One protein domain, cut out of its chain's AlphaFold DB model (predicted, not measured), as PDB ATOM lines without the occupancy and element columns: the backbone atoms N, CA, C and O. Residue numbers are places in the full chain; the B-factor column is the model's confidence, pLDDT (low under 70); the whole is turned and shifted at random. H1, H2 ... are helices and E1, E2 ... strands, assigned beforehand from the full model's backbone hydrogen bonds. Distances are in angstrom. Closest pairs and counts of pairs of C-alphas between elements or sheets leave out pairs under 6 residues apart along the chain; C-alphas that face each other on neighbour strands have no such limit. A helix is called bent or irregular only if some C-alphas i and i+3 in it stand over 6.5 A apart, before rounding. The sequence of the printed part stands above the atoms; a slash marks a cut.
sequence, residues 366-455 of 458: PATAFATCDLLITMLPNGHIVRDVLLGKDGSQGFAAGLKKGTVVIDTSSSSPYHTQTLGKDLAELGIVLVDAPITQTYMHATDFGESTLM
ATOM      1  N   PRO A 366     380.262-191.919 146.404       86.81
ATOM      2  CA  PRO A 366     379.300-192.125 145.323       86.81
ATOM      3  C   PRO A 366     379.563-191.274 144.076       86.81
ATOM      4  O   PRO A 366     379.279-191.722 142.966       86.81
ATOM      5  N   ALA A 367     380.136-190.076 144.218       86.31
ATOM      6  CA  ALA A 367     380.434-189.227 143.070       86.31
ATOM      7  C   ALA A 367     381.549-189.816 142.189       86.31
ATOM      8  O   ALA A 367     381.598-189.561 140.992       86.31
ATOM      9  N   THR A 368     382.441-190.639 142.737       90.94
ATOM     10  CA  THR A 368     383.569-191.192 141.968       90.94
ATOM     11  C   THR A 368     383.307-192.595 141.430       90.94
ATOM     12  O   THR A 368     383.897-192.968 140.415       90.94
ATOM     13  N   ALA A 369     382.376-193.333 142.045       91.44
ATOM     14  CA  ALA A 369     382.124-194.754 141.794       91.44
ATOM     15  C   ALA A 369     381.925-195.116 140.309       91.44
ATOM     16  O   ALA A 369     382.370-196.173 139.865       91.44
ATOM     17  N   PHE A 370     381.281-194.232 139.538       94.69
ATOM     18  CA  PHE A 370     380.961-194.448 138.121       94.69
ATOM     19  C   PHE A 370     381.364-193.276 137.217       94.69
ATOM     20  O   PHE A 370     380.870-193.157 136.097       94.69
ATOM     21  N   ALA A 371     382.269-192.405 137.671       92.19
ATOM     22  CA  ALA A 371     382.586-191.154 136.973       92.19
ATOM     23  C   ALA A 371     383.150-191.350 135.552       92.19
ATOM     24  O   ALA A 371     383.026-190.480 134.688       92.19
ATOM     25  N   THR A 372     383.761-192.506 135.281       91.06
ATOM     26  CA  THR A 372     384.317-192.838 133.964       91.06
ATOM     27  C   THR A 372     383.283-193.406 132.990       91.06
ATOM     28  O   THR A 372     383.561-193.463 131.792       91.06
ATOM     29  N   CYS A 373     382.100-193.810 133.465       93.62
ATOM     30  CA  CYS A 373     381.109-194.533 132.672       93.62
ATOM     31  C   CYS A 373     380.408-193.642 131.632       93.62
ATOM     32  O   CYS A 373     379.831-192.601 131.951       93.62
ATOM     33  N   ASP A 374     380.411-194.085 130.372       94.06
ATOM     34  CA  ASP A 374     379.552-193.549 129.303       94.06
ATOM     35  C   ASP A 374     378.105-194.050 129.420       94.06
ATOM     36  O   ASP A 374     377.162-193.339 129.073       94.06
ATOM     37  N   LEU A 375     377.943-195.266 129.943       94.31
ATOM     38  CA  LEU A 375     376.673-195.958 130.121       94.31
ATOM     39  C   LEU A 375     376.579-196.494 131.554       94.31
ATOM     40  O   LEU A 375     377.510-197.148 132.024       94.31
ATOM     41  N   LEU A 376     375.458-196.251 132.229       95.31
ATOM     42  CA  LEU A 376     375.141-196.840 133.531       95.31
ATOM     43  C   LEU A 376     373.825-197.614 133.427       95.31
ATOM     44  O   LEU A 376     372.815-197.050 133.022       95.31
ATOM     45  N   ILE A 377     373.823-198.892 133.802       94.56
ATOM     46  CA  ILE A 377     372.620-199.737 133.781       94.56
ATOM     47  C   ILE A 377     372.177-199.986 135.223       94.56
ATOM     48  O   ILE A 377     372.942-200.545 136.009       94.56
ATOM     49  N   THR A 378     370.955-199.589 135.585       93.88
ATOM     50  CA  THR A 378     370.405-199.834 136.926       93.88
ATOM     51  C   THR A 378     369.477-201.040 136.927       93.88
ATOM     52  O   THR A 378     368.355-200.978 136.433       93.88
ATOM     53  N   MET A 379     369.928-202.130 137.553       90.81
ATOM     54  CA  MET A 379     369.141-203.350 137.769       90.81
ATOM     55  C   MET A 379     368.565-203.376 139.188       90.81
ATOM     56  O   MET A 379     368.949-204.191 140.026       90.81
ATOM     57  N   LEU A 380     367.676-202.423 139.484       91.25
ATOM     58  CA  LEU A 380     367.145-202.190 140.831       91.25
ATOM     59  C   LEU A 380     365.652-202.555 140.933       91.25
ATOM     60  O   LEU A 380     364.950-202.548 139.921       91.25
ATOM     61  N   PRO A 381     365.121-202.863 142.136       89.06
ATOM     62  CA  PRO A 381     363.774-203.428 142.261       89.06
ATOM     63  C   PRO A 381     362.628-202.508 141.810       89.06
ATOM     64  O   PRO A 381     361.578-203.004 141.410       89.06
ATOM     65  N   ASN A 382     362.785-201.185 141.924       90.19
ATOM     66  CA  ASN A 382     361.774-200.195 141.533       90.19
ATOM     67  C   ASN A 382     362.375-198.783 141.399       90.19
ATOM     68  O   ASN A 382     363.441-198.499 141.951       90.19
ATOM     69  N   GLY A 383     361.627-197.877 140.768       89.06
ATOM     70  CA  GLY A 383     362.058-196.502 140.495       89.06
ATOM     71  C   GLY A 383     362.319-195.611 141.706       89.06
ATOM     72  O   GLY A 383     363.053-194.634 141.582       89.06
ATOM     73  N   HIS A 384     361.768-195.920 142.884       92.00
ATOM     74  CA  HIS A 384     362.121-195.172 144.096       92.00
ATOM     75  C   HIS A 384     363.553-195.485 144.520       92.00
ATOM     76  O   HIS A 384     364.314-194.572 144.813       92.00
ATOM     77  N   ILE A 385     363.935-196.764 144.481       93.69
ATOM     78  CA  ILE A 385     365.305-197.188 144.782       93.69
ATOM     79  C   ILE A 385     366.264-196.643 143.723       93.69
ATOM     80  O   ILE A 385     367.328-196.150 144.076       93.69
ATOM     81  N   VAL A 386     365.880-196.667 142.443       94.69
ATOM     82  CA  VAL A 386     366.680-196.063 141.363       94.69
ATOM     83  C   VAL A 386     366.921-194.583 141.633       94.69
ATOM     84  O   VAL A 386     368.060-194.125 141.574       94.69
ATOM     85  N   ARG A 387     365.870-193.838 141.991       94.75
ATOM     86  CA  ARG A 387     365.989-192.425 142.347       94.75
ATOM     87  C   ARG A 387     366.915-192.213 143.540       94.75
ATOM     88  O   ARG A 387     367.805-191.377 143.445       94.75
ATOM     89  N   ASP A 388     366.723-192.961 144.624       94.88
ATOM     90  CA  ASP A 388     367.536-192.845 145.839       94.88
ATOM     91  C   ASP A 388     369.016-193.156 145.551       94.88
ATOM     92  O   ASP A 388     369.903-192.483 146.063       94.88
ATOM     93  N   VAL A 389     369.295-194.140 144.693       94.38
ATOM     94  CA  VAL A 389     370.657-194.523 144.291       94.38
ATOM     95  C   VAL A 389     371.300-193.473 143.378       94.38
ATOM     96  O   VAL A 389     372.472-193.135 143.548       94.38
ATOM     97  N   LEU A 390     370.554-192.943 142.408       95.62
ATOM     98  CA  LEU A 390     371.087-191.985 141.439       95.62
ATOM     99  C   LEU A 390     371.200-190.575 142.017       95.62
ATOM    100  O   LEU A 390     372.245-189.950 141.878       95.62
ATOM    101  N   LEU A 391     370.158-190.066 142.670       95.12
ATOM    102  CA  LEU A 391     370.104-188.684 143.160       95.12
ATOM    103  C   LEU A 391     370.464-188.551 144.643       95.12
ATOM    104  O   LEU A 391     370.749-187.445 145.096       95.12
ATOM    105  N   GLY A 392     370.494-189.660 145.381       91.88
ATOM    106  CA  GLY A 392     370.684-189.661 146.826       91.88
ATOM    107  C   GLY A 392     369.365-189.520 147.583       91.88
ATOM    108  O   GLY A 392     368.324-189.149 147.035       91.88
ATOM    109  N   LYS A 393     369.414-189.824 148.880       90.06
ATOM    110  CA  LYS A 393     368.274-189.763 149.803       90.06
ATOM    111  C   LYS A 393     368.604-188.908 151.023       90.06
ATOM    112  O   LYS A 393     369.728-188.954 151.517       90.06
ATOM    113  N   ASP A 394     367.636-188.144 151.527       86.31
ATOM    114  CA  ASP A 394     367.753-187.389 152.786       86.31
ATOM    115  C   ASP A 394     368.992-186.464 152.849       86.31
ATOM    116  O   ASP A 394     369.631-186.310 153.887       86.31
ATOM    117  N   GLY A 395     369.347-185.848 151.714       73.94
ATOM    118  CA  GLY A 395     370.491-184.935 151.592       73.94
ATOM    119  C   GLY A 395     371.844-185.610 151.341       73.94
ATOM    120  O   GLY A 395     372.847-184.909 151.227       73.94
ATOM    121  N   SER A 396     371.888-186.944 151.230       85.62
ATOM    122  CA  SER A 396     373.068-187.658 150.725       85.62
ATOM    123  C   SER A 396     373.247-187.454 149.218       85.62
ATOM    124  O   SER A 396     372.299-187.125 148.507       85.62
ATOM    125  N   GLN A 397     374.473-187.648 148.731       88.06
ATOM    126  CA  GLN A 397     374.770-187.664 147.300       88.06
ATOM    127  C   GLN A 397     374.551-189.066 146.727       88.06
ATOM    128  O   GLN A 397     375.001-190.052 147.311       88.06
ATOM    129  N   GLY A 398     373.884-189.141 145.576       93.50
ATOM    130  CA  GLY A 398     373.787-190.360 144.772       93.50
ATOM    131  C   GLY A 398     374.834-190.421 143.660       93.50
ATOM    132  O   GLY A 398     375.609-189.485 143.451       93.50
ATOM    133  N   PHE A 399     374.835-191.522 142.909       94.94
ATOM    134  CA  PHE A 399     375.833-191.782 141.865       94.94
ATOM    135  C   PHE A 399     375.791-190.796 140.690       94.94
ATOM    136  O   PHE A 399     376.815-190.569 140.050       94.94
ATOM    137  N   ALA A 400     374.644-190.165 140.410       95.06
ATOM    138  CA  ALA A 400     374.512-189.202 139.318       95.06
ATOM    139  C   ALA A 400     375.373-187.947 139.523       95.06
ATOM    140  O   ALA A 400     375.712-187.282 138.548       95.06
ATOM    141  N   ALA A 401     375.760-187.641 140.768       91.75
ATOM    142  CA  ALA A 401     376.515-186.438 141.107       91.75
ATOM    143  C   ALA A 401     377.896-186.353 140.435       91.75
ATOM    144  O   ALA A 401     378.400-185.246 140.251       91.75
ATOM    145  N   GLY A 402     378.504-187.484 140.063       90.88
ATOM    146  CA  GLY A 402     379.788-187.481 139.356       90.88
ATOM    147  C   GLY A 402     379.792-188.193 138.012       90.88
ATOM    148  O   GLY A 402     380.861-188.382 137.433       90.88
ATOM    149  N   LEU A 403     378.618-188.532 137.471       95.31
ATOM    150  CA  LEU A 403     378.521-188.934 136.070       95.31
ATOM    151  C   LEU A 403     378.867-187.747 135.164       95.31
ATOM    152  O   LEU A 403     378.525-186.593 135.435       95.31
ATOM    153  N   LYS A 404     379.556-188.031 134.058       94.88
ATOM    154  CA  LYS A 404     379.888-187.012 133.062       94.88
ATOM    155  C   LYS A 404     378.643-186.597 132.275       94.88
ATOM    156  O   LYS A 404     377.711-187.371 132.061       94.88
ATOM    157  N   LYS A 405     378.638-185.355 131.789       94.81
ATOM    158  CA  LYS A 405     377.584-184.889 130.880       94.81
ATOM    159  C   LYS A 405     377.556-185.761 129.626       94.81
ATOM    160  O   LYS A 405     378.602-186.036 129.044       94.81
ATOM    161  N   GLY A 406     376.359-186.147 129.207       94.62
ATOM    162  CA  GLY A 406     376.124-187.064 128.097       94.62
ATOM    163  C   GLY A 406     376.088-188.539 128.498       94.62
ATOM    164  O   GLY A 406     375.763-189.353 127.639       94.62
ATOM    165  N   THR A 407     376.369-188.898 129.760       96.62
ATOM    166  CA  THR A 407     376.167-190.275 130.231       96.62
ATOM    167  C   THR A 407     374.714-190.688 130.023       96.62
ATOM    168  O   THR A 407     373.784-189.933 130.324       96.62
ATOM    169  N   VAL A 408     374.527-191.905 129.518       96.88
ATOM    170  CA  VAL A 408     373.214-192.532 129.369       96.88
ATOM    171  C   VAL A 408     372.987-193.470 130.552       96.88
ATOM    172  O   VAL A 408     373.785-194.369 130.808       96.88
ATOM    173  N   VAL A 409     371.898-193.261 131.281       95.81
ATOM    174  CA  VAL A 409     371.403-194.168 132.315       95.81
ATOM    175  C   VAL A 409     370.280-194.997 131.710       95.81
ATOM    176  O   VAL A 409     369.278-194.442 131.268       95.81
ATOM    177  N   ILE A 410     370.438-196.315 131.695       94.19
ATOM    178  CA  ILE A 410     369.389-197.260 131.313       94.19
ATOM    179  C   ILE A 410     368.796-197.828 132.597       94.19
ATOM    180  O   ILE A 410     369.455-198.610 133.287       94.19
ATOM    181  N   ASP A 411     367.562-197.443 132.914       92.75
ATOM    182  CA  ASP A 411     366.847-198.033 134.038       92.75
ATOM    183  C   ASP A 411     366.054-199.254 133.598       92.75
ATOM    184  O   ASP A 411     365.232-199.185 132.688       92.75
ATOM    185  N   THR A 412     366.299-200.379 134.263       91.31
ATOM    186  CA  THR A 412     365.633-201.642 133.963       91.31
ATOM    187  C   THR A 412     364.565-202.015 134.985       91.31
ATOM    188  O   THR A 412     364.036-203.132 134.951       91.31
ATOM    189  N   SER A 413     364.292-201.125 135.939       88.62
ATOM    190  CA  SER A 413     363.354-201.366 137.025       88.62
ATOM    191  C   SER A 413     361.893-201.322 136.563       88.62
ATOM    192  O   SER A 413     361.532-200.689 135.572       88.62
ATOM    193  N   SER A 414     361.008-201.981 137.314       83.38
ATOM    194  CA  SER A 414     359.566-201.770 137.153       83.38
ATOM    195  C   SER A 414     359.176-200.439 137.805       83.38
ATOM    196  O   SER A 414     359.086-200.352 139.034       83.38
ATOM    197  N   SER A 415     358.934-199.410 136.991       82.69
ATOM    198  CA  SER A 415     358.646-198.048 137.455       82.69
ATOM    199  C   SER A 415     357.322-197.491 136.941       82.69
ATOM    200  O   SER A 415     356.835-197.833 135.868       82.69
ATOM    201  N   SER A 416     356.719-196.599 137.733       86.75
ATOM    202  CA  SER A 416     355.595-195.780 137.273       86.75
ATOM    203  C   SER A 416     356.098-194.760 136.244       86.75
ATOM    204  O   SER A 416     357.069-194.062 136.555       86.75
ATOM    205  N   PRO A 417     355.411-194.560 135.100       85.81
ATOM    206  CA  PRO A 417     355.816-193.577 134.092       85.81
ATOM    207  C   PRO A 417     356.017-192.164 134.656       85.81
ATOM    208  O   PRO A 417     356.896-191.431 134.212       85.81
ATOM    209  N   TYR A 418     355.245-191.778 135.676       88.75
ATOM    210  CA  TYR A 418     355.380-190.473 136.330       88.75
ATOM    211  C   TYR A 418     356.686-190.340 137.127       88.75
ATOM    212  O   TYR A 418     357.294-189.268 137.143       88.75
ATOM    213  N   HIS A 419     357.133-191.419 137.779       87.94
ATOM    214  CA  HIS A 419     358.406-191.430 138.503       87.94
ATOM    215  C   HIS A 419     359.578-191.397 137.525       87.94
ATOM    216  O   HIS A 419     360.476-190.579 137.708       87.94
ATOM    217  N   THR A 420     359.515-192.192 136.454       89.31
ATOM    218  CA  THR A 420     360.507-192.185 135.373       89.31
ATOM    219  C   THR A 420     360.631-190.797 134.740       89.31
ATOM    220  O   THR A 420     361.731-190.265 134.633       89.31
ATOM    221  N   GLN A 421     359.513-190.150 134.390       91.56
ATOM    222  CA  GLN A 421     359.524-188.798 133.812       91.56
ATOM    223  C   GLN A 421     360.116-187.752 134.761       91.56
ATOM    224  O   GLN A 421     360.808-186.837 134.319       91.56
ATOM    225  N   THR A 422     359.829-187.865 136.059       94.19
ATOM    226  CA  THR A 422     360.369-186.939 137.063       94.19
ATOM    227  C   THR A 422     361.872-187.143 137.226       94.19
ATOM    228  O   THR A 422     362.627-186.184 137.124       94.19
ATOM    229  N   LEU A 423     362.320-188.392 137.384       94.94
ATOM    230  CA  LEU A 423     363.741-188.737 137.439       94.94
ATOM    231  C   LEU A 423     364.487-188.286 136.176       94.94
ATOM    232  O   LEU A 423     365.570-187.725 136.279       94.94
ATOM    233  N   GLY A 424     363.895-188.481 134.997       95.12
ATOM    234  CA  GLY A 424     364.481-188.054 133.729       95.12
ATOM    235  C   GLY A 424     364.689-186.541 133.646       95.12
ATOM    236  O   GLY A 424     365.722-186.104 133.148       95.12
ATOM    237  N   LYS A 425     363.760-185.734 134.179       96.31
ATOM    238  CA  LYS A 425     363.937-184.274 134.268       96.31
ATOM    239  C   LYS A 425     365.097-183.905 135.187       96.31
ATOM    240  O   LYS A 425     365.945-183.118 134.784       96.31
ATOM    241  N   ASP A 426     365.162-184.513 136.367       96.12
ATOM    242  CA  ASP A 426     366.219-184.225 137.341       96.12
ATOM    243  C   ASP A 426     367.607-184.634 136.814       96.12
ATOM    244  O   ASP A 426     368.583-183.904 136.963       96.12
ATOM    245  N   LEU A 427     367.707-185.780 136.134       96.62
ATOM    246  CA  LEU A 427     368.944-186.218 135.481       96.62
ATOM    247  C   LEU A 427     369.325-185.308 134.302       96.62
ATOM    248  O   LEU A 427     370.505-185.013 134.112       96.62
ATOM    249  N   ALA A 428     368.346-184.799 133.551       96.69
ATOM    250  CA  ALA A 428     368.602-183.861 132.462       96.69
ATOM    251  C   ALA A 428     369.200-182.531 132.960       96.69
ATOM    252  O   ALA A 428     370.038-181.955 132.265       96.69
ATOM    253  N   GLU A 429     368.854-182.071 134.170       96.19
ATOM    254  CA  GLU A 429     369.494-180.900 134.802       96.19
ATOM    255  C   GLU A 429     370.996-181.123 135.058       96.19
ATOM    256  O   GLU A 429     371.792-180.184 134.991       96.19
ATOM    257  N   LEU A 430     371.404-182.380 135.262       94.50
ATOM    258  CA  LEU A 430     372.803-182.802 135.382       94.50
ATOM    259  C   LEU A 430     373.463-183.094 134.019       94.50
ATOM    260  O   LEU A 430     374.662-183.362 133.947       94.50
ATOM    261  N   GLY A 431     372.712-182.999 132.919       96.00
ATOM    262  CA  GLY A 431     373.171-183.342 131.574       96.00
ATOM    263  C   GLY A 431     373.250-184.848 131.317       96.00
ATOM    264  O   GLY A 431     374.040-185.266 130.473       96.00
ATOM    265  N   ILE A 432     372.472-185.650 132.044       97.44
ATOM    266  CA  ILE A 432     372.408-187.111 131.941       97.44
ATOM    267  C   ILE A 432     371.120-187.501 131.207       97.44
ATOM    268  O   ILE A 432     370.063-186.913 131.433       97.44
ATOM    269  N   VAL A 433     371.202-188.498 130.326       96.50
ATOM    270  CA  VAL A 433     370.051-189.007 129.565       96.50
ATOM    271  C   VAL A 433     369.504-190.251 130.255       96.50
ATOM    272  O   VAL A 433     370.259-191.188 130.486       96.50
ATOM    273  N   LEU A 434     368.206-190.285 130.558       95.00
ATOM    274  CA  LEU A 434     367.533-191.480 131.074       95.00
ATOM    275  C   LEU A 434     366.819-192.223 129.941       95.00
ATOM    276  O   LEU A 434     366.038-191.621 129.206       95.00
ATOM    277  N   VAL A 435     367.049-193.529 129.850       92.88
ATOM    278  CA  VAL A 435     366.313-194.470 129.001       92.88
ATOM    279  C   VAL A 435     365.557-195.431 129.911       92.88
ATOM    280  O   VAL A 435     366.165-196.132 130.719       92.88
ATOM    281  N   ASP A 436     364.233-195.456 129.782       90.38
ATOM    282  CA  ASP A 436     363.372-196.418 130.474       90.38
ATOM    283  C   ASP A 436     363.347-197.726 129.678       90.38
ATOM    284  O   ASP A 436     362.853-197.762 128.548       90.38
ATOM    285  N   ALA A 437     363.942-198.781 130.233       88.25
ATOM    286  CA  ALA A 437     364.103-200.069 129.568       88.25
ATOM    287  C   ALA A 437     363.811-201.253 130.505       88.25
ATOM    288  O   ALA A 437     364.704-202.073 130.761       88.25
ATOM    289  N   PRO A 438     362.574-201.386 131.023       82.75
ATOM    290  CA  PRO A 438     362.219-202.454 131.946       82.75
ATOM    291  C   PRO A 438     362.539-203.835 131.361       82.75
ATOM    292  O   PRO A 438     362.282-204.113 130.182       82.75
ATOM    293  N   ILE A 439     363.101-204.711 132.199       77.81
ATOM    294  CA  ILE A 439     363.407-206.089 131.802       77.81
ATOM    295  C   ILE A 439     362.117-206.897 131.702       77.81
ATOM    296  O   ILE A 439     361.295-206.925 132.619       77.81
ATOM    297  N   THR A 440     361.988-207.623 130.599       71.56
ATOM    298  CA  THR A 440     360.996-208.680 130.422       71.56
ATOM    299  C   THR A 440     361.679-210.016 130.131       71.56
ATOM    300  O   THR A 440     362.859-210.078 129.772       71.56
ATOM    301  N   GLN A 441     360.926-211.101 130.296       68.62
ATOM    302  CA  GLN A 441     361.352-212.452 129.956       68.62
ATOM    303  C   GLN A 441     360.525-212.949 128.773       68.62
ATOM    304  O   GLN A 441     359.297-212.870 128.787       68.62
ATOM    305  N   THR A 442     361.187-213.494 127.756       61.94
ATOM    306  CA  THR A 442     360.514-214.122 126.607       61.94
ATOM    307  C   THR A 442     359.787-215.411 127.006       61.94
ATOM    308  O   THR A 442     358.813-215.797 126.360       61.94
ATOM    309  N   TYR A 443     360.228-216.059 128.087       67.12
ATOM    310  CA  TYR A 443     359.573-217.188 128.743       67.12
ATOM    311  C   TYR A 443     359.968-217.260 130.228       67.12
ATOM    312  O   TYR A 443     360.975-216.696 130.645       67.12
ATOM    313  N   MET A 444     359.173-217.962 131.039       67.12
ATOM    314  CA  MET A 444     359.432-218.129 132.475       67.12
ATOM    315  C   MET A 444     360.820-218.748 132.717       67.12
ATOM    316  O   MET A 444     361.095-219.809 132.161       67.12
ATOM    317  N   HIS A 445     361.644-218.119 133.564       70.06
ATOM    318  CA  HIS A 445     363.036-218.500 133.881       70.06
ATOM    319  C   HIS A 445     364.092-218.163 132.816       70.06
ATOM    320  O   HIS A 445     365.234-218.587 132.958       70.06
ATOM    321  N   ALA A 446     363.779-217.371 131.783       64.06
ATOM    322  CA  ALA A 446     364.778-216.966 130.782       64.06
ATOM    323  C   ALA A 446     366.021-216.292 131.416       64.06
ATOM    324  O   ALA A 446     367.159-216.568 131.036       64.06
ATOM    325  N   THR A 447     365.820-215.509 132.482       63.59
ATOM    326  CA  THR A 447     366.904-214.848 133.231       63.59
ATOM    327  C   THR A 447     367.891-215.813 133.882       63.59
ATOM    328  O   THR A 447     369.053-215.452 134.049       63.59
ATOM    329  N   ASP A 448     367.465-217.033 134.226       66.88
ATOM    330  CA  ASP A 448     368.323-218.033 134.879       66.88
ATOM    331  C   ASP A 448     369.411-218.552 133.921       66.88
ATOM    332  O   ASP A 448     370.426-219.092 134.357       66.88
ATOM    333  N   PHE A 449     369.221-218.333 132.616       57.47
ATOM    334  CA  PHE A 449     370.125-218.731 131.537       57.47
ATOM    335  C   PHE A 449     370.808-217.535 130.858       57.47
ATOM    336  O   PHE A 449     371.413-217.690 129.803       57.47
ATOM    337  N   GLY A 450     370.720-216.336 131.447       58.78
ATOM    338  CA  GLY A 450     371.293-215.119 130.863       58.78
ATOM    339  C   GLY A 450     370.465-214.518 129.722       58.78
ATOM    340  O   GLY A 450     370.918-213.581 129.071       58.78
ATOM    341  N   GLU A 451     369.241-214.998 129.499       59.62
ATOM    342  CA  GLU A 451     368.342-214.470 128.475       59.62
ATOM    343  C   GLU A 451     367.407-213.417 129.093       59.62
ATOM    344  O   GLU A 451     366.396-213.725 129.725       59.62
ATOM    345  N   SER A 452     367.760-212.138 128.940       66.69
ATOM    346  CA  SER A 452     366.936-210.996 129.366       66.69
ATOM    347  C   SER A 452     366.642-210.087 128.181       66.69
ATOM    348  O   SER A 452     367.521-209.821 127.368       66.69
ATOM    349  N   THR A 453     365.408-209.592 128.074       69.06
ATOM    350  CA  THR A 453     365.040-208.613 127.042       69.06
ATOM    351  C   THR A 453     364.864-207.243 127.683       69.06
ATOM    352  O   THR A 453     363.999-207.070 128.540       69.06
ATOM    353  N   LEU A 454     365.671-206.272 127.250       72.88
ATOM    354  CA  LEU A 454     365.498-204.858 127.581       72.88
ATOM    355  C   LEU A 454     364.491-204.248 126.605       72.88
ATOM    356  O   LEU A 454     364.731-204.221 125.397       72.88
ATOM    357  N   MET A 455     363.352-203.775 127.108       71.06
ATOM    358  CA  MET A 455     362.356-203.105 126.270       71.06
ATOM    359  C   MET A 455     362.732-201.638 126.089       71.06
ATOM    360  O   MET A 455     362.311-200.798 126.871       71.06
TER     361      MET A 455
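This is residues 366 to 455 of the 458 residues of an uncharacterized protein of Zymoseptoria tritici ST99CH_1A5 (UniProt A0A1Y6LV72). A small sheet of three parallel strands, E1, E2 and E3, has the long helix H3 over it along the edge strand E3, and H1 side by side with H3, only grazing the sheet. The short H2 packs by the end of H1, and the last stretch, with the short H4, makes an arm that reaches away from this body and folds back. The printed part has 90 residues with four named helices and three named strands, in the order E1 H1 H2 E2 H3 E3 H4; the sheet order is E1 E2 E3. The class is mixed, helices and strands, with 42 residues, under half, in named elements. The whole is compact, with a radius of gyration of the C-alphas of 13.5 A, and spans 39 by 28 by 21 A.

Residues 366 to 374 come before E1, residues 375 to 378, 10.0 A long, which begins at C-alpha 375, (376.673, -195.958, 130.121). H1, residues 383 to 391, is 11.5 A long. H2 is residues 399 to 402; it is neither bent nor irregular, but only just: C-alphas 399 and 402 are 6.4 A apart. E2, residues 408 to 411, is 9.6 A long. H3, residues 417 to 429, is 18.7 A long and begins at (355.816, -193.577, 134.092). E3, residues 433 to 436, is 10.0 A long. H4, residues 446 to 449, ends at (370.125, -218.731, 131.537).

E1 and E2 are parallel neighbours at 16 degrees, with N 376 and O 408 within hydrogen-bond range at 2.9 A. E2 and E3 are parallel at 24 degrees, with N 409 and O 433 at 2.8 A. E1, H1, H2, E2 and E2, H3, E3 are strand-helix-strand units, two parallel neighbour strands with helices between, each with a right-handed crossover. H3 lies on one face of the sheet, making two layers, helix over sheet: it is over E3 at a height over the sheet of 8.1 A, and runs along the strands, at 10 degrees to E3 on the local plane. The closest C-alphas of H3 and E3, Gly 424 and Leu 434, are 5.3 A apart. H1 only grazes the sheet, with residues 383 to 390. H3 touches H1 with residues 419 to 423 alone, at a shallow tilt of 8 degrees, the same way; their closest C-alphas, Arg 387 and Leu 423, are 6.5 A apart. H1 and H2 touch, closest at the C-alphas of Leu 390 and Phe 399, 4.8 A. H2 and H4 are not on the sheet, and H4 is apart from H1, H2 and H3. In H1 and H3 every O i to N i+4 pair is within hydrogen-bond range; H2 and H4 are too short for such a pair.

The C-alphas of Gly 395 and Tyr 443, the two farthest apart, are 41.0 A from each other. The printed part has no cut, and no link is long. Residues 439 to 440 pair with residues 453 to 454, antiparallel. The mean pLDDT of the printed part is 87.3; residues 441 to 444 and 446 to 453 are under 70.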